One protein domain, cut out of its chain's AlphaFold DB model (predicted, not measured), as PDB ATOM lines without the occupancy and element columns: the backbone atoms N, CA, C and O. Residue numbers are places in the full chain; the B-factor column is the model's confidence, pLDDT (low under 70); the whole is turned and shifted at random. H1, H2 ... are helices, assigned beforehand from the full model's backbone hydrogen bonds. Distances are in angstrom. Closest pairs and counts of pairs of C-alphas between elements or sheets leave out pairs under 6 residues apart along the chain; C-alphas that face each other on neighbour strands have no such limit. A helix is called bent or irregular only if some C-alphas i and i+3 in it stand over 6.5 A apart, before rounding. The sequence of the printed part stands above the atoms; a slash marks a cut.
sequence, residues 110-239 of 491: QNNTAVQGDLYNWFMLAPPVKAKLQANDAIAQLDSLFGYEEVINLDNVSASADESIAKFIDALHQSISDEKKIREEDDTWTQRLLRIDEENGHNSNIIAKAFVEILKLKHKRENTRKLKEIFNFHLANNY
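This is residues 110 to 239 of the 491 residues of an uncharacterized protein of Euryarchaeota archaeon (UniProt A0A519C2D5). A long helix, H3, runs along one side of an elongated model; H2 makes an open hairpin with it, H5 lies between H3 and the bent H4, and H1 crosses H4b. The printed part has 130 residues, 113 of them in five named helices, H1 to H5 in that order along the chain, with no named strand; the class is all helix, and the whole is only just loose, close to compact, with a radius of gyration of the C-alphas of 17.0 A and spans of 59 by 33 by 23 A.

H1, residues 110 to 124, touches H4b, residues 202 to 214, at a steep tilt of 40 degrees; the closest C-alphas, Gln 116 and Asn 203, are 5.6 A apart. H2, residues 127 to 146, and H3, residues 151 to 182, form a hairpin at a shallow tilt of 20 degrees; the closest C-alphas, Pro 128 and Ile 165, are 6.2 A apart. H4, residues 187 to 214, assigned as one helix by its hydrogen bonds, is bent: C-alphas 199 and 202 are 7.7 A apart, and H4a is residues 187 to 199. H5, residues 220 to 237, touches H3, H4a and H4b; its closest C-alphas to H4b are Lys 228 and Ser 204, 5.1 A. Every O i to N i+4 pair is within hydrogen-bond range in H1, H2, H4a, H4b and H5, and 25 of 28 in H3.

H3 is 47.3 A long. C-alpha 110 is at (-6.504, 21.410, 53.459), C-alpha 237 at (0.500, 1.075, 57.940).

The printed part has no cut, and its four links are tight. Residues 137 to 162 have pLDDT under 70.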
ATOM      1  N   GLN A 110      -5.307  22.080  52.950       94.31
ATOM      2  CA  GLN A 110      -6.504  21.410  53.459       94.31
ATOM      3  C   GLN A 110      -6.224  19.936  53.771       94.31
ATOM      4  O   GLN A 110      -6.589  19.465  54.848       94.31
ATOM      5  N   ASN A 111      -5.483  19.241  52.899       94.19
ATOM      6  CA  ASN A 111      -5.043  17.869  53.158       94.19
ATOM      7  C   ASN A 111      -4.236  17.766  54.454       94.19
ATOM      8  O   ASN A 111      -4.492  16.901  55.283       94.19
ATOM      9  N   ASN A 112      -3.269  18.669  54.639       95.69
ATOM     10  CA  ASN A 112      -2.416  18.696  55.820       95.69
ATOM     11  C   ASN A 112      -3.239  18.884  57.096       95.69
ATOM     12  O   ASN A 112      -3.028  18.164  58.068       95.69
ATOM     13  N   THR A 113      -4.205  19.807  57.089       94.75
ATOM     14  CA  THR A 113      -5.128  19.993  58.215       94.75
ATOM     15  C   THR A 113      -5.965  18.742  58.479       94.75
ATOM     16  O   THR A 113      -6.159  18.383  59.640       94.75
ATOM     17  N   ALA A 114      -6.425  18.051  57.435       92.44
ATOM     18  CA  ALA A 114      -7.180  16.812  57.584       92.44
ATOM     19  C   ALA A 114      -6.327  15.684  58.189       92.44
ATOM     20  O   ALA A 114      -6.721  15.131  59.211       92.44
ATOM     21  N   VAL A 115      -5.120  15.431  57.662       94.38
ATOM     22  CA  VAL A 115      -4.174  14.437  58.214       94.38
ATOM     23  C   VAL A 115      -3.841  14.746  59.677       94.38
ATOM     24  O   VAL A 115      -3.837  13.854  60.522       94.38
ATOM     25  N   GLN A 116      -3.591  16.017  60.000       95.56
ATOM     26  CA  GLN A 116      -3.355  16.467  61.374       95.56
ATOM     27  C   GLN A 116      -4.562  16.181  62.281       95.56
ATOM     28  O   GLN A 116      -4.394  15.668  63.386       95.56
ATOM     29  N   GLY A 117      -5.775  16.478  61.811       92.75
ATOM     30  CA  GLY A 117      -7.014  16.189  62.530       92.75
ATOM     31  C   GLY A 117      -7.240  14.691  62.745       92.75
ATOM     32  O   GLY A 117      -7.593  14.284  63.850       92.75
ATOM     33  N   ASP A 118      -6.999  13.869  61.725       91.31
ATOM     34  CA  ASP A 118      -7.125  12.411  61.800       91.31
ATOM     35  C   ASP A 118      -6.133  11.827  62.821       91.31
ATOM     36  O   ASP A 118      -6.544  11.107  63.732       91.31
ATOM     37  N   LEU A 119      -4.852  12.223  62.763       93.56
ATOM     38  CA  LEU A 119      -3.830  11.817  63.740       93.56
ATOM     39  C   LEU A 119      -4.181  12.244  65.168       93.56
ATOM     40  O   LEU A 119      -3.989  11.480  66.118       93.56
ATOM     41  N   TYR A 120      -4.692  13.467  65.323       92.81
ATOM     42  CA  TYR A 120      -5.110  13.987  66.618       92.81
ATOM     43  C   TYR A 120      -6.235  13.142  67.221       92.81
ATOM     44  O   TYR A 120      -6.127  12.706  68.367       92.81
ATOM     45  N   ASN A 121      -7.284  12.854  66.448       88.81
ATOM     46  CA  ASN A 121      -8.408  12.042  66.915       88.81
ATOM     47  C   ASN A 121      -7.975  10.610  67.247       88.81
ATOM     48  O   ASN A 121      -8.338  10.095  68.303       88.81
ATOM     49  N   TRP A 122      -7.160   9.993  66.387       90.06
ATOM     50  CA  TRP A 122      -6.640   8.647  66.615       90.06
ATOM     51  C   TRP A 122      -5.881   8.544  67.941       90.06
ATOM     52  O   TRP A 122      -6.206   7.706  68.786       90.06
ATOM     53  N   PHE A 123      -4.910   9.432  68.174       90.88
ATOM     54  CA  PHE A 123      -4.085   9.354  69.378       90.88
ATOM     55  C   PHE A 123      -4.844   9.766  70.645       90.88
ATOM     56  O   PHE A 123      -4.599   9.213  71.716       90.88
ATOM     57  N   MET A 124      -5.811  10.684  70.535       88.62
ATOM     58  CA  MET A 124      -6.684  11.066  71.651       88.62
ATOM     59  C   MET A 124      -7.493   9.878  72.188       88.62
ATOM     60  O   MET A 124      -7.744   9.797  73.389       88.62
ATOM     61  N   LEU A 125      -7.894   8.950  71.314       84.38
ATOM     62  CA  LEU A 125      -8.672   7.768  71.689       84.38
ATOM     63  C   LEU A 125      -7.833   6.664  72.347       84.38
ATOM     64  O   LEU A 125      -8.414   5.730  72.904       84.38
ATOM     65  N   ALA A 126      -6.499   6.768  72.345       84.56
ATOM     66  CA  ALA A 126      -5.648   5.825  73.061       84.56
ATOM     67  C   ALA A 126      -6.020   5.823  74.560       84.56
ATOM     68  O   ALA A 126      -6.029   6.893  75.175       84.56
ATOM     69  N   PRO A 127      -6.300   4.660  75.190       82.00
ATOM     70  CA  PRO A 127      -6.878   4.607  76.536       82.00
ATOM     71  C   PRO A 127      -6.179   5.472  77.602       82.00
ATOM     72  O   PRO A 127      -6.877   6.239  78.271       82.00
ATOM     73  N   PRO A 128      -4.834   5.442  77.756       83.31
ATOM     74  CA  PRO A 128      -4.165   6.279  78.754       83.31
ATOM     75  C   PRO A 128      -4.198   7.777  78.408       83.31
ATOM     76  O   PRO A 128      -4.214   8.612  79.310       83.31
ATOM     77  N   VAL A 129      -4.246   8.130  77.120       85.06
ATOM     78  CA  VAL A 129      -4.359   9.522  76.656       85.06
ATOM     79  C   VAL A 129      -5.761  10.049  76.945       85.06
ATOM     80  O   VAL A 129      -5.904  11.081  77.601       85.06
ATOM     81  N   LYS A 130      -6.793   9.301  76.540       82.44
ATOM     82  CA  LYS A 130      -8.201   9.627  76.786       82.44
ATOM     83  C   LYS A 130      -8.481   9.834  78.273       82.44
ATOM     84  O   LYS A 130      -9.074  10.843  78.643       82.44
ATOM     85  N   ALA A 131      -8.015   8.911  79.118       79.06
ATOM     86  CA  ALA A 131      -8.213   8.983  80.564       79.06
ATOM     87  C   ALA A 131      -7.624  10.269  81.163       79.06
ATOM     88  O   ALA A 131      -8.275  10.934  81.969       79.06
ATOM     89  N   LYS A 132      -6.418  10.665  80.737       78.94
ATOM     90  CA  LYS A 132      -5.788  11.894  81.230       78.94
ATOM     91  C   LYS A 132      -6.482  13.158  80.739       78.94
ATOM     92  O   LYS A 132      -6.619  14.099  81.511       78.94
ATOM     93  N   LEU A 133      -6.919  13.198  79.481       79.56
ATOM     94  CA  LEU A 133      -7.653  14.353  78.956       79.56
ATOM     95  C   LEU A 133      -8.981  14.547  79.694       79.56
ATOM     96  O   LEU A 133      -9.263  15.648  80.149       79.56
ATOM     97  N   GLN A 134      -9.725  13.462  79.929       77.62
ATOM     98  CA  GLN A 134     -10.959  13.503  80.720       77.62
ATOM     99  C   GLN A 134     -10.714  13.952  82.166       77.62
ATOM    100  O   GLN A 134     -11.506  14.716  82.713       77.62
ATOM    101  N   ALA A 135      -9.614  13.510  82.784       71.44
ATOM    102  CA  ALA A 135      -9.226  13.971  84.113       71.44
ATOM    103  C   ALA A 135      -8.892  15.472  84.120       71.44
ATOM    104  O   ALA A 135      -9.354  16.191  84.999       71.44
ATOM    105  N   ASN A 136      -8.147  15.963  83.123       72.12
ATOM    106  CA  ASN A 136      -7.829  17.386  82.985       72.12
ATOM    107  C   ASN A 136      -9.090  18.243  82.801       72.12
ATOM    108  O   ASN A 136      -9.197  19.292  83.432       72.12
ATOM    109  N   ASP A 137     -10.042  17.793  81.979       69.50
ATOM    110  CA  ASP A 137     -11.311  18.494  81.756       69.50
ATOM    111  C   ASP A 137     -12.153  18.546  83.039       69.50
ATOM    112  O   ASP A 137     -12.686  19.598  83.390       69.50
ATOM    113  N   ALA A 138     -12.229  17.435  83.780       63.69
ATOM    114  CA  ALA A 138     -12.918  17.379  85.067       63.69
ATOM    115  C   ALA A 138     -12.265  18.305  86.109       63.69
ATOM    116  O   ALA A 138     -12.968  19.016  86.826       63.69
ATOM    117  N   ILE A 139     -10.928  18.342  86.160       66.06
ATOM    118  CA  ILE A 139     -10.176  19.252  87.035       66.06
ATOM    119  C   ILE A 139     -10.459  20.707  86.657       66.06
ATOM    120  O   ILE A 139     -10.786  21.494  87.535       66.06
ATOM    121  N   ALA A 140     -10.406  21.066  85.371       65.00
ATOM    122  CA  ALA A 140     -10.674  22.430  84.911       65.00
ATOM    123  C   ALA A 140     -12.110  22.891  85.232       65.00
ATOM    124  O   ALA A 140     -12.325  24.045  85.607       65.00
ATOM    125  N   GLN A 141     -13.093  21.989  85.128       65.00
ATOM    126  CA  GLN A 141     -14.473  22.266  85.532       65.00
ATOM    127  C   GLN A 141     -14.588  22.502  87.044       65.00
ATOM    128  O   GLN A 141     -15.242  23.458  87.458       65.00
ATOM    129  N   LEU A 142     -13.925  21.688  87.867       57.69
ATOM    130  CA  LEU A 142     -13.906  21.862  89.324       57.69
ATOM    131  C   LEU A 142     -13.191  23.156  89.748       57.69
ATOM    132  O   LEU A 142     -13.700  23.875  90.607       57.69
ATOM    133  N   ASP A 143     -12.073  23.499  89.103       59.47
ATOM    134  CA  ASP A 143     -11.310  24.731  89.360       59.47
ATOM    135  C   ASP A 143     -12.158  25.983  89.091       59.47
ATOM    136  O   ASP A 143     -12.121  26.953  89.851       59.47
ATOM    137  N   SER A 144     -12.992  25.934  88.044       64.38
ATOM    138  CA  SER A 144     -13.932  27.009  87.703       64.38
ATOM    139  C   SER A 144     -15.075  27.185  88.712       64.38
ATOM    140  O   SER A 144     -15.690  28.251  88.751       64.38
ATOM    141  N   LEU A 145     -15.355  26.161  89.530       56.84
ATOM    142  CA  LEU A 145     -16.458  26.139  90.493       56.84
ATOM    143  C   LEU A 145     -16.026  26.464  91.932       56.84
ATOM    144  O   LEU A 145     -16.818  27.071  92.653       56.84
ATOM    145  N   PHE A 146     -14.815  26.076  92.361       54.38
ATOM    146  CA  PHE A 146     -14.460  26.055  93.794       54.38
ATOM    147  C   PHE A 146     -13.257  26.908  94.229       54.38
ATOM    148  O   PHE A 146     -13.115  27.130  95.425       54.38
ATOM    149  N   GLY A 147     -12.437  27.450  93.320       52.88
ATOM    150  CA  GLY A 147     -11.359  28.390  93.673       52.88
ATOM    151  C   GLY A 147     -10.241  27.822  94.572       52.88
ATOM    152  O   GLY A 147     -10.325  27.871  95.790       52.88
ATOM    153  N   TYR A 148      -9.151  27.372  93.941       47.03
ATOM    154  CA  TYR A 148      -7.750  27.201  94.392       47.03
ATOM    155  C   TYR A 148      -7.351  26.547  95.740       47.03
ATOM    156  O   TYR A 148      -6.217  26.074  95.810       47.03
ATOM    157  N   GLU A 149      -8.172  26.449  96.790       45.59
ATOM    158  CA  GLU A 149      -7.678  25.998  98.114       45.59
ATOM    159  C   GLU A 149      -7.835  24.489  98.422       45.59
ATOM    160  O   GLU A 149      -7.169  23.994  99.330       45.59
ATOM    161  N   GLU A 150      -8.583  23.706  97.632       47.41
ATOM    162  CA  GLU A 150      -8.740  22.241  97.836       47.41
ATOM    163  C   GLU A 150      -7.935  21.343  96.855       47.41
ATOM    164  O   GLU A 150      -8.028  20.116  96.900       47.41
ATOM    165  N   VAL A 151      -7.090  21.914  95.984       48.22
ATOM    166  CA  VAL A 151      -6.490  21.218  94.812       48.22
ATOM    167  C   VAL A 151      -5.200  20.423  95.123       48.22
ATOM    168  O   VAL A 151      -4.732  19.631  94.309       48.22
ATOM    169  N   ILE A 152      -4.636  20.538  96.331       45.78
ATOM    170  CA  ILE A 152      -3.290  20.027  96.684       45.78
ATOM    171  C   ILE A 152      -3.158  18.488  96.566       45.78
ATOM    172  O   ILE A 152      -2.062  17.965  96.361       45.78
ATOM    173  N   ASN A 153      -4.261  17.730  96.630       48.69
ATOM    174  CA  ASN A 153      -4.238  16.263  96.517       48.69
ATOM    175  C   ASN A 153      -4.235  15.743  95.057       48.69
ATOM    176  O   ASN A 153      -4.048  14.548  94.826       48.69
ATOM    177  N   LEU A 154      -4.416  16.625  94.062       49.75
ATOM    178  CA  LEU A 154      -4.440  16.281  92.631       49.75
ATOM    179  C   LEU A 154      -3.043  16.246  91.987       49.75
ATOM    180  O   LEU A 154      -2.858  15.569  90.975       49.75
ATOM    181  N   ASP A 155      -2.042  16.894  92.588       49.91
ATOM    182  CA  ASP A 155      -0.667  16.929  92.063       49.91
ATOM    183  C   ASP A 155       0.020  15.549  92.088       49.91
ATOM    184  O   ASP A 155       0.781  15.202  91.185       49.91
ATOM    185  N   ASN A 156      -0.299  14.706  93.075       51.06
ATOM    186  CA  ASN A 156       0.237  13.341  93.154       51.06
ATOM    187  C   ASN A 156      -0.433  12.388  92.149       51.06
ATOM    188  O   ASN A 156       0.218  11.499  91.593       51.06
ATOM    189  N   VAL A 157      -1.729  12.587  91.882       52.62
ATOM    190  CA  VAL A 157      -2.487  11.822  90.880       52.62
ATOM    191  C   VAL A 157      -2.046  12.212  89.465       52.62
ATOM    192  O   VAL A 157      -1.859  11.338  88.617       52.62
ATOM    193  N   SER A 158      -1.798  13.504  89.221       56.66
ATOM    194  CA  SER A 158      -1.305  14.000  87.932       56.66
ATOM    195  C   SER A 158       0.117  13.515  87.631       56.66
ATOM    196  O   SER A 158       0.365  13.030  86.529       56.66
ATOM    197  N   ALA A 159       1.021  13.505  88.617       57.94
ATOM    198  CA  ALA A 159       2.377  12.975  88.452       57.94
ATOM    199  C   ALA A 159       2.403  11.466  88.126       57.94
ATOM    200  O   ALA A 159       3.187  11.026  87.282       57.94
ATOM    201  N   SER A 160       1.522  10.671  88.746       59.97
ATOM    202  CA  SER A 160       1.377   9.240  88.438       59.97
ATOM    203  C   SER A 160       0.809   9.004  87.029       59.97
ATOM    204  O   SER A 160       1.295   8.140  86.293       59.97
ATOM    205  N   ALA A 161      -0.165   9.819  86.607       62.41
ATOM    206  CA  ALA A 161      -0.709   9.785  85.251       62.41
ATOM    207  C   ALA A 161       0.322  10.227  84.190       62.41
ATOM    208  O   ALA A 161       0.387   9.642  83.106       62.41
ATOM    209  N   ASP A 162       1.164  11.218  84.498       67.12
ATOM    210  CA  ASP A 162       2.274  11.662  83.646       67.12
ATOM    211  C   ASP A 162       3.278  10.531  83.393       67.12
ATOM    212  O   ASP A 162       3.656  10.278  82.245       67.12
ATOM    213  N   GLU A 163       3.678   9.824  84.453       71.00
ATOM    214  CA  GLU A 163       4.597   8.689  84.362       71.00
ATOM    215  C   GLU A 163       3.979   7.524  83.571       71.00
ATOM    216  O   GLU A 163       4.651   6.901  82.747       71.00
ATOM    217  N   SER A 164       2.680   7.265  83.760       77.69
ATOM    218  CA  SER A 164       1.953   6.239  83.009       77.69
ATOM    219  C   SER A 164       1.905   6.530  81.506       77.69
ATOM    220  O   SER A 164       2.042   5.606  80.704       77.69
ATOM    221  N   ILE A 165       1.725   7.793  81.098       84.62
ATOM    222  CA  ILE A 165       1.715   8.157  79.673       84.62
ATOM    223  C   ILE A 165       3.109   8.085  79.066       84.62
ATOM    224  O   ILE A 165       3.249   7.596  77.948       84.62
ATOM    225  N   ALA A 166       4.140   8.545  79.778       84.75
ATOM    226  CA  ALA A 166       5.511   8.435  79.288       84.75
ATOM    227  C   ALA A 166       5.883   6.964  79.027       84.75
ATOM    228  O   ALA A 166       6.324   6.633  77.928       84.75
ATOM    229  N   LYS A 167       5.574   6.065  79.974       87.00
ATOM    230  CA  LYS A 167       5.764   4.613  79.806       87.00
ATOM    231  C   LYS A 167       4.965   4.044  78.635       87.00
ATOM    232  O   LYS A 167       5.470   3.185  77.920       87.00
ATOM    233  N   PHE A 168       3.737   4.514  78.422       88.31
ATOM    234  CA  PHE A 168       2.925   4.107  77.274       88.31
ATOM    235  C   PHE A 168       3.558   4.524  75.939       88.31
ATOM    236  O   PHE A 168       3.654   3.701  75.031       88.31
ATOM    237  N   ILE A 169       4.030   5.769  75.829       91.19
ATOM    238  CA  ILE A 169       4.723   6.264  74.630       91.19
ATOM    239  C   ILE A 169       6.006   5.468  74.391       91.19
ATOM    240  O   ILE A 169       6.268   5.085  73.254       91.19
ATOM    241  N   ASP A 170       6.776   5.176  75.440       92.31
ATOM    242  CA  ASP A 170       7.990   4.363  75.343       92.31
ATOM    243  C   ASP A 170       7.687   2.931  74.889       92.31
ATOM    244  O   ASP A 170       8.366   2.412  74.007       92.31
ATOM    245  N   ALA A 171       6.637   2.309  75.430       86.19
ATOM    246  CA  ALA A 171       6.212   0.971  75.032       86.19
ATOM    247  C   ALA A 171       5.747   0.924  73.567       86.19
ATOM    248  O   ALA A 171       6.145   0.025  72.827       86.19
ATOM    249  N   LEU A 172       4.954   1.910  73.125       87.06
ATOM    250  CA  LEU A 172       4.568   2.040  71.718       87.06
ATOM    251  C   LEU A 172       5.788   2.266  70.822       87.06
ATOM    252  O   LEU A 172       5.922   1.608  69.795       87.06
ATOM    253  N   HIS A 173       6.688   3.174  71.209       93.56
ATOM    254  CA  HIS A 173       7.898   3.486  70.446       93.56
ATOM    255  C   HIS A 173       8.825   2.266  70.317       93.56
ATOM    256  O   HIS A 173       9.367   2.008  69.240       93.56
ATOM    257  N   GLN A 174       8.951   1.470  71.379       89.81
ATOM    258  CA  GLN A 174       9.686   0.210  71.353       89.81
ATOM    259  C   GLN A 174       9.006  -0.808  70.429       89.81
ATOM    260  O   GLN A 174       9.662  -1.358  69.548       89.81
ATOM    261  N   SER A 175       7.687  -0.984  70.550       84.25
ATOM    262  CA  SER A 175       6.919  -1.908  69.707       84.25
ATOM    263  C   SER A 175       7.052  -1.591  68.215       84.25
ATOM    264  O   SER A 175       7.280  -2.505  67.425       84.25
ATOM    265  N   ILE A 176       6.964  -0.316  67.812       90.19
ATOM    266  CA  ILE A 176       7.152   0.052  66.398       90.19
ATOM    267  C   ILE A 176       8.605  -0.117  65.945       90.19
ATOM    268  O   ILE A 176       8.855  -0.340  64.764       90.19
ATOM    269  N   SER A 177       9.573   0.027  66.856       89.69
ATOM    270  CA  SER A 177      10.994  -0.153  66.546       89.69
ATOM    271  C   SER A 177      11.321  -1.623  66.312       89.69
ATOM    272  O   SER A 177      12.133  -1.937  65.446       89.69
ATOM    273  N   ASP A 178      10.670  -2.523  67.045       82.25
ATOM    274  CA  ASP A 178      10.804  -3.962  66.844       82.25
ATOM    275  C   ASP A 178      10.093  -4.412  65.559       82.25
ATOM    276  O   ASP A 178      10.688  -5.133  64.763       82.25
ATOM    277  N   GLU A 179       8.897  -3.891  65.270       83.31
ATOM    278  CA  GLU A 179       8.192  -4.165  64.006       83.31
ATOM    279  C   GLU A 179       8.968  -3.647  62.779       83.31
ATOM    280  O   GLU A 179       9.041  -4.323  61.755       83.31
ATOM    281  N   LYS A 180       9.620  -2.480  62.888       88.44
ATOM    282  CA  LYS A 180      10.533  -1.952  61.856       88.44
ATOM    283  C   LYS A 180      11.668  -2.920  61.530       88.44
ATOM    284  O   LYS A 180      11.972  -3.098  60.360       88.44
ATOM    285  N   LYS A 181      12.278  -3.542  62.546       89.38
ATOM    286  CA  LYS A 181      13.354  -4.531  62.352       89.38
ATOM    287  C   LYS A 181      12.841  -5.799  61.681       89.38
ATOM    288  O   LYS A 181      13.514  -6.352  60.825       89.38
ATOM    289  N   ILE A 182      11.639  -6.251  62.049       87.12
ATOM    290  CA  ILE A 182      11.010  -7.425  61.425       87.12
ATOM    291  C   ILE A 182      10.791  -7.191  59.922       87.12
ATOM    292  O   ILE A 182      10.927  -8.122  59.134       87.12
ATOM    293  N   ARG A 183      10.475  -5.953  59.523       87.62
ATOM    294  CA  ARG A 183      10.203  -5.562  58.130       87.62
ATOM    295  C   ARG A 183      11.389  -4.908  57.420       87.62
ATOM    296  O   ARG A 183      11.195  -4.306  56.370       87.62
ATOM    297  N   GLU A 184      12.598  -5.003  57.970       85.00
ATOM    298  CA  GLU A 184      13.779  -4.325  57.415       85.00
ATOM    299  C   GLU A 184      14.116  -4.808  55.994       85.00
ATOM    300  O   GLU A 184      14.584  -4.025  55.174       85.00
ATOM    301  N   GLU A 185      13.804  -6.068  55.676       89.56
ATOM    302  CA  GLU A 185      13.988  -6.661  54.343       89.56
ATOM    303  C   GLU A 185      12.802  -6.412  53.384       89.56
ATOM    304  O   GLU A 185      12.876  -6.758  52.205       89.56
ATOM    305  N   ASP A 186      11.697  -5.813  53.850       90.44
ATOM    306  CA  ASP A 186      10.583  -5.407  52.984       90.44
ATOM    307  C   ASP A 186      10.883  -4.028  52.376       90.44
ATOM    308  O   ASP A 186      10.534  -2.975  52.925       90.44
ATOM    309  N   ASP A 187      11.538  -4.041  51.214       91.94
ATOM    310  CA  ASP A 187      11.885  -2.835  50.452       91.94
ATOM    311  C   ASP A 187      10.662  -1.952  50.167       91.94
ATOM    312  O   ASP A 187      10.750  -0.722  50.214       91.94
ATOM    313  N   THR A 188       9.503  -2.560  49.895       89.81
ATOM    314  CA  THR A 188       8.280  -1.819  49.550       89.81
ATOM    315  C   THR A 188       7.766  -1.055  50.764       89.81
ATOM    316  O   THR A 188       7.445   0.134  50.675       89.81
ATOM    317  N   TRP A 189       7.714  -1.724  51.916       91.62
ATOM    318  CA  TRP A 189       7.297  -1.109  53.170       91.62
ATOM    319  C   TRP A 189       8.291  -0.040  53.642       91.62
ATOM    320  O   TRP A 189       7.882   1.050  54.051       91.62
ATOM    321  N   THR A 190       9.592  -0.300  53.515       92.56
ATOM    322  CA  THR A 190      10.646   0.644  53.909       92.56
ATOM    323  C   THR A 190      10.616   1.912  53.053       92.56
ATOM    324  O   THR A 190      10.635   3.024  53.589       92.56
ATOM    325  N   GLN A 191      10.474   1.780  51.730       93.81
ATOM    326  CA  GLN A 191      10.303   2.927  50.831       93.81
ATOM    327  C   GLN A 191       9.028   3.717  51.136       93.81
ATOM    328  O   GLN A 191       9.039   4.949  51.089       93.81
ATOM    329  N   ARG A 192       7.931   3.030  51.481       94.50
ATOM    330  CA  ARG A 192       6.694   3.692  51.912       94.50
ATOM    331  C   ARG A 192       6.919   4.515  53.173       94.50
ATOM    332  O   ARG A 192       6.531   5.677  53.207       94.50
ATOM    333  N   LEU A 193       7.568   3.954  54.193       94.81
ATOM    334  CA  LEU A 193       7.837   4.675  55.437       94.81
ATOM    335  C   LEU A 193       8.677   5.942  55.201       94.81
ATOM    336  O   LEU A 193       8.380   6.981  55.791       94.81
ATOM    337  N   LEU A 194       9.690   5.869  54.330       95.50
ATOM    338  CA  LEU A 194      10.507   7.027  53.949       95.50
ATOM    339  C   LEU A 194       9.673   8.111  53.259       95.50
ATOM    340  O   LEU A 194       9.724   9.271  53.662       95.50
ATOM    341  N   ARG A 195       8.854   7.726  52.276       96.44
ATOM    342  CA  ARG A 195       7.953   8.649  51.575       96.44
ATOM    343  C   ARG A 195       6.941   9.292  52.521       96.44
ATOM    344  O   ARG A 195       6.684  10.484  52.418       96.44
ATOM    345  N   ILE A 196       6.406   8.545  53.486       96.38
ATOM    346  CA  ILE A 196       5.511   9.097  54.512       96.38
ATOM    347  C   ILE A 196       6.229  10.119  55.403       96.38
ATOM    348  O   ILE A 196       5.631  11.137  55.746       96.38
ATOM    349  N   ASP A 197       7.494   9.897  55.778       96.50
ATOM    350  CA  ASP A 197       8.252  10.912  56.523       96.50
ATOM    351  C   ASP A 197       8.513  12.171  55.682       96.50
ATOM    352  O   ASP A 197       8.411  13.278  56.210       96.50
ATOM    353  N   GLU A 198       8.777  12.019  54.384       97.06
ATOM    354  CA  GLU A 198       8.948  13.140  53.453       97.06
ATOM    355  C   GLU A 198       7.645  13.932  53.251       97.06
ATOM    356  O   GLU A 198       7.633  15.157  53.374       97.06
ATOM    357  N   GLU A 199       6.531  13.242  52.994       95.50
ATOM    358  CA  GLU A 199       5.245  13.853  52.641       95.50
ATOM    359  C   GLU A 199       4.426  14.311  53.853       95.50
ATOM    360  O   GLU A 199       3.624  15.234  53.728       95.50
ATOM    361  N   ASN A 200       4.587  13.681  55.021       97.00
ATOM    362  CA  ASN A 200       3.764  13.938  56.210       97.00
ATOM    363  C   ASN A 200       4.561  14.155  57.498       97.00
ATOM    364  O   ASN A 200       3.964  14.433  58.543       97.00
ATOM    365  N   GLY A 201       5.895  14.103  57.466       97.75
ATOM    366  CA  GLY A 201       6.714  14.312  58.659       97.75
ATOM    367  C   GLY A 201       6.462  15.665  59.335       97.75
ATOM    368  O   GLY A 201       6.540  15.757  60.564       97.75
ATOM    369  N   HIS A 202       6.102  16.709  58.577       98.00
ATOM    370  CA  HIS A 202       5.686  17.998  59.141       98.00
ATOM    371  C   HIS A 202       4.332  17.918  59.853       98.00
ATOM    372  O   HIS A 202       4.220  18.445  60.960       98.00
ATOM    373  N   ASN A 203       3.340  17.231  59.274       97.94
ATOM    374  CA  ASN A 203       2.016  17.022  59.873       97.94
ATOM    375  C   ASN A 203       2.145  16.272  61.205       97.94
ATOM    376  O   ASN A 203       1.682  16.753  62.242       97.94
ATOM    377  N   SER A 204       2.875  15.154  61.200       98.31
ATOM    378  CA  SER A 204       3.170  14.360  62.395       98.31
ATOM    379  C   SER A 204       3.904  15.170  63.462       98.31
ATOM    380  O   SER A 204       3.577  15.091  64.643       98.31
ATOM    381  N   ASN A 205       4.877  15.998  63.073       98.50
ATOM    382  CA  ASN A 205       5.626  16.829  64.015       98.50
ATOM    383  C   ASN A 205       4.764  17.925  64.664       98.50
ATOM    384  O   ASN A 205       4.958  18.229  65.840       98.50
ATOM    385  N   ILE A 206       3.818  18.515  63.925       98.25
ATOM    386  CA  ILE A 206       2.869  19.498  64.472       98.25
ATOM    387  C   ILE A 206       2.014  18.846  65.565       98.25
ATOM    388  O   ILE A 206       1.970  19.351  66.688       98.25
ATOM    389  N   ILE A 207       1.411  17.690  65.275       97.75
ATOM    390  CA  ILE A 207       0.564  16.977  66.241       97.75
ATOM    391  C   ILE A 207       1.377  16.429  67.418       97.75
ATOM    392  O   ILE A 207       0.933  16.504  68.563       97.75
ATOM    393  N   ALA A 208       2.604  15.960  67.181       97.88
ATOM    394  CA  ALA A 208       3.491  15.490  68.243       97.88
ATOM    395  C   ALA A 208       3.799  16.600  69.257       97.88
ATOM    396  O   ALA A 208       3.716  16.376  70.465       97.88
ATOM    397  N   LYS A 209       4.101  17.816  68.780       97.88
ATOM    398  CA  LYS A 209       4.309  18.982  69.650       97.88
ATOM    399  C   LYS A 209       3.047  19.338  70.430       97.88
ATOM    400  O   LYS A 209       3.139  19.546  71.637       97.88
ATOM    401  N   ALA A 210       1.891  19.342  69.764       96.25
ATOM    402  CA  ALA A 210       0.612  19.624  70.408       96.25
ATOM    403  C   ALA A 210       0.341  18.651  71.568       96.25
ATOM    404  O   ALA A 210       0.055  19.092  72.677       96.25
ATOM    405  N   PHE A 211       0.521  17.338  71.376       94.50
ATOM    406  CA  PHE A 211       0.332  16.367  72.460       94.50
ATOM    407  C   PHE A 211       1.368  16.486  73.576       94.50
ATOM    408  O   PHE A 211       1.013  16.332  74.741       94.50
ATOM    409  N   VAL A 212       2.629  16.789  73.262       94.31
ATOM    410  CA  VAL A 212       3.649  17.040  74.293       94.31
ATOM    411  C   VAL A 212       3.252  18.213  75.191       94.31
ATOM    412  O   VAL A 212       3.484  18.160  76.401       94.31
ATOM    413  N   GLU A 213       2.645  19.252  74.623       92.50
ATOM    414  CA  GLU A 213       2.157  20.414  75.365       92.50
ATOM    415  C   GLU A 213       0.873  20.108  76.143       92.50
ATOM    416  O   GLU A 213       0.845  20.312  77.357       92.50
ATOM    417  N   ILE A 214      -0.146  19.552  75.481       89.75
ATOM    418  CA  ILE A 214      -1.450  19.213  76.077       89.75
ATOM    419  C   ILE A 214      -1.285  18.218  77.232       89.75
ATOM    420  O   ILE A 214      -1.876  18.380  78.298       89.75
ATOM    421  N   LEU A 215      -0.447  17.194  77.046       86.69
ATOM    422  CA  LEU A 215      -0.189  16.168  78.054       86.69
ATOM    423  C   LEU A 215       0.917  16.576  79.038       86.69
ATOM    424  O   LEU A 215       1.297  15.746  79.861       86.69
ATOM    425  N   LYS A 216       1.438  17.810  78.970       87.25
ATOM    426  CA  LYS A 216       2.476  18.355  79.867       87.25
ATOM    427  C   LYS A 216       3.701  17.435  80.028       87.25
ATOM    428  O   LYS A 216       4.273  17.323  81.110       87.25
ATOM    429  N   LEU A 217       4.131  16.773  78.953       87.19
ATOM    430  CA  LEU A 217       5.197  15.770  79.032       87.19
ATOM    431  C   LEU A 217       6.564  16.409  79.326       87.19
ATOM    432  O   LEU A 217       6.971  17.397  78.703       87.19
ATOM    433  N   LYS A 218       7.323  15.784  80.236       88.25
ATOM    434  CA  LYS A 218       8.754  16.074  80.440       88.25
ATOM    435  C   LYS A 218       9.561  15.641  79.209       88.25
ATOM    436  O   LYS A 218       9.048  14.952  78.333       88.25
ATOM    437  N   HIS A 219      10.819  16.073  79.107       90.75
ATOM    438  CA  HIS A 219      11.703  15.737  77.974       90.75
ATOM    439  C   HIS A 219      11.080  16.042  76.597       90.75
ATOM    440  O   HIS A 219      11.112  15.224  75.681       90.75
ATOM    441  N   LYS A 220      10.516  17.252  76.444       92.75
ATOM    442  CA  LYS A 220       9.698  17.657  75.283       92.75
ATOM    443  C   LYS A 220      10.283  17.260  73.923       92.75
ATOM    444  O   LYS A 220       9.560  16.746  73.078       92.75
ATOM    445  N   ARG A 221      11.589  17.476  73.707       94.88
ATOM    446  CA  ARG A 221      12.268  17.148  72.438       94.88
ATOM    447  C   ARG A 221      12.249  15.650  72.133       94.88
ATOM    448  O   ARG A 221      11.971  15.266  71.003       94.88
ATOM    449  N   GLU A 222      12.530  14.822  73.133       95.00
ATOM    450  CA  GLU A 222      12.574  13.370  72.979       95.00
ATOM    451  C   GLU A 222      11.178  12.801  72.716       95.00
ATOM    452  O   GLU A 222      10.992  12.064  71.751       95.00
ATOM    453  N   ASN A 223      10.184  13.215  73.507       94.06
ATOM    454  CA  ASN A 223       8.803  12.771  73.324       94.06
ATOM    455  C   ASN A 223       8.200  13.260  72.001       94.06
ATOM    456  O   ASN A 223       7.483  12.508  71.348       94.06
ATOM    457  N   THR A 224       8.561  14.464  71.538       97.50
ATOM    458  CA  THR A 224       8.167  14.939  70.200       97.50
ATOM    459  C   THR A 224       8.724  14.021  69.110       97.50
ATOM    460  O   THR A 224       7.992  13.641  68.200       97.50
ATOM    461  N   ARG A 225      10.003  13.625  69.202       97.81
ATOM    462  CA  ARG A 225      10.623  12.701  68.240       97.81
ATOM    463  C   ARG A 225       9.928  11.335  68.247       97.81
ATOM    464  O   ARG A 225       9.553  10.855  67.182       97.81
ATOM    465  N   LYS A 226       9.722  10.741  69.429       97.31
ATOM    466  CA  LYS A 226       9.052   9.435  69.579       97.31
ATOM    467  C   LYS A 226       7.643   9.459  68.989       97.31
ATOM    468  O   LYS A 226       7.310   8.597  68.183       97.31
ATOM    469  N   LEU A 227       6.843  10.472  69.327       97.25
ATOM    470  CA  LEU A 227       5.484  10.620  68.800       97.25
ATOM    471  C   LEU A 227       5.464  10.848  67.287       97.25
ATOM    472  O   LEU A 227       4.661  10.223  66.606       97.25
ATOM    473  N   LYS A 228       6.372  11.672  66.740       98.19
ATOM    474  CA  LYS A 228       6.498  11.842  65.284       98.19
ATOM    475  C   LYS A 228       6.735  10.491  64.597       98.19
ATOM    476  O   LYS A 228       6.082  10.187  63.604       98.19
ATOM    477  N   GLU A 229       7.644   9.676  65.129       97.44
ATOM    478  CA  GLU A 229       7.938   8.348  64.579       97.44
ATOM    479  C   GLU A 229       6.755   7.381  64.701       97.44
ATOM    480  O   GLU A 229       6.506   6.632  63.758       97.44
ATOM    481  N   ILE A 230       6.016   7.424  65.816       95.81
ATOM    482  CA  ILE A 230       4.773   6.661  66.007       95.81
ATOM    483  C   ILE A 230       3.723   7.070  64.971       95.81
ATOM    484  O   ILE A 230       3.139   6.201  64.331       95.81
ATOM    485  N   PHE A 231       3.514   8.369  64.754       97.00
ATOM    486  CA  PHE A 231       2.535   8.868  63.787       97.00
ATOM    487  C   PHE A 231       2.903   8.512  62.351       97.00
ATOM    488  O   PHE A 231       2.065   7.980  61.632       97.00
ATOM    489  N   ASN A 232       4.158   8.702  61.943       97.00
ATOM    490  CA  ASN A 232       4.596   8.293  60.607       97.00
ATOM    491  C   ASN A 232       4.462   6.780  60.403       97.00
ATOM    492  O   ASN A 232       4.039   6.335  59.341       97.00
ATOM    493  N   PHE A 233       4.793   5.983  61.421       94.44
ATOM    494  CA  PHE A 233       4.609   4.539  61.362       94.44
ATOM    495  C   PHE A 233       3.125   4.160  61.252       94.44
ATOM    496  O   PHE A 233       2.775   3.274  60.477       94.44
ATOM    497  N   HIS A 234       2.243   4.840  61.988       92.62
ATOM    498  CA  HIS A 234       0.799   4.645  61.879       92.62
ATOM    499  C   HIS A 234       0.296   4.969  60.465       92.62
ATOM    500  O   HIS A 234      -0.339   4.115  59.848       92.62
ATOM    501  N   LEU A 235       0.663   6.130  59.910       93.38
ATOM    502  CA  LEU A 235       0.316   6.522  58.539       93.38
ATOM    503  C   LEU A 235       0.812   5.506  57.500       93.38
ATOM    504  O   LEU A 235       0.054   5.119  56.619       93.38
ATOM    505  N   ALA A 236       2.048   5.016  57.626       91.81
ATOM    506  CA  ALA A 236       2.624   4.043  56.693       91.81
ATOM    507  C   ALA A 236       1.926   2.671  56.713       91.81
ATOM    508  O   ALA A 236       2.018   1.926  55.736       91.81
ATOM    509  N   ASN A 237       1.239   2.331  57.805       87.56
ATOM    510  CA  ASN A 237       0.500   1.075  57.940       87.56
ATOM    511  C   ASN A 237      -1.004   1.209  57.678       87.56
ATOM    512  O   ASN A 237      -1.648   0.189  57.489       87.56
ATOM    513  N   ASN A 238      -1.553   2.426  57.672       84.88
ATOM    514  CA  ASN A 238      -2.992   2.677  57.527       84.88
ATOM    515  C   ASN A 238      -3.263   3.721  56.426       84.88
ATOM    516  O   ASN A 238      -4.153   4.558  56.543       84.88
ATOM    517  N   TYR A 239      -2.442   3.715  55.373       76.25
ATOM    518  CA  TYR A 239      -2.527   4.650  54.242       76.25
ATOM    519  C   TYR A 239      -3.705   4.334  53.304       76.25
ATOM    520  O   TYR A 239      -4.137   5.194  52.535       76.25
TER     521      TYR A 239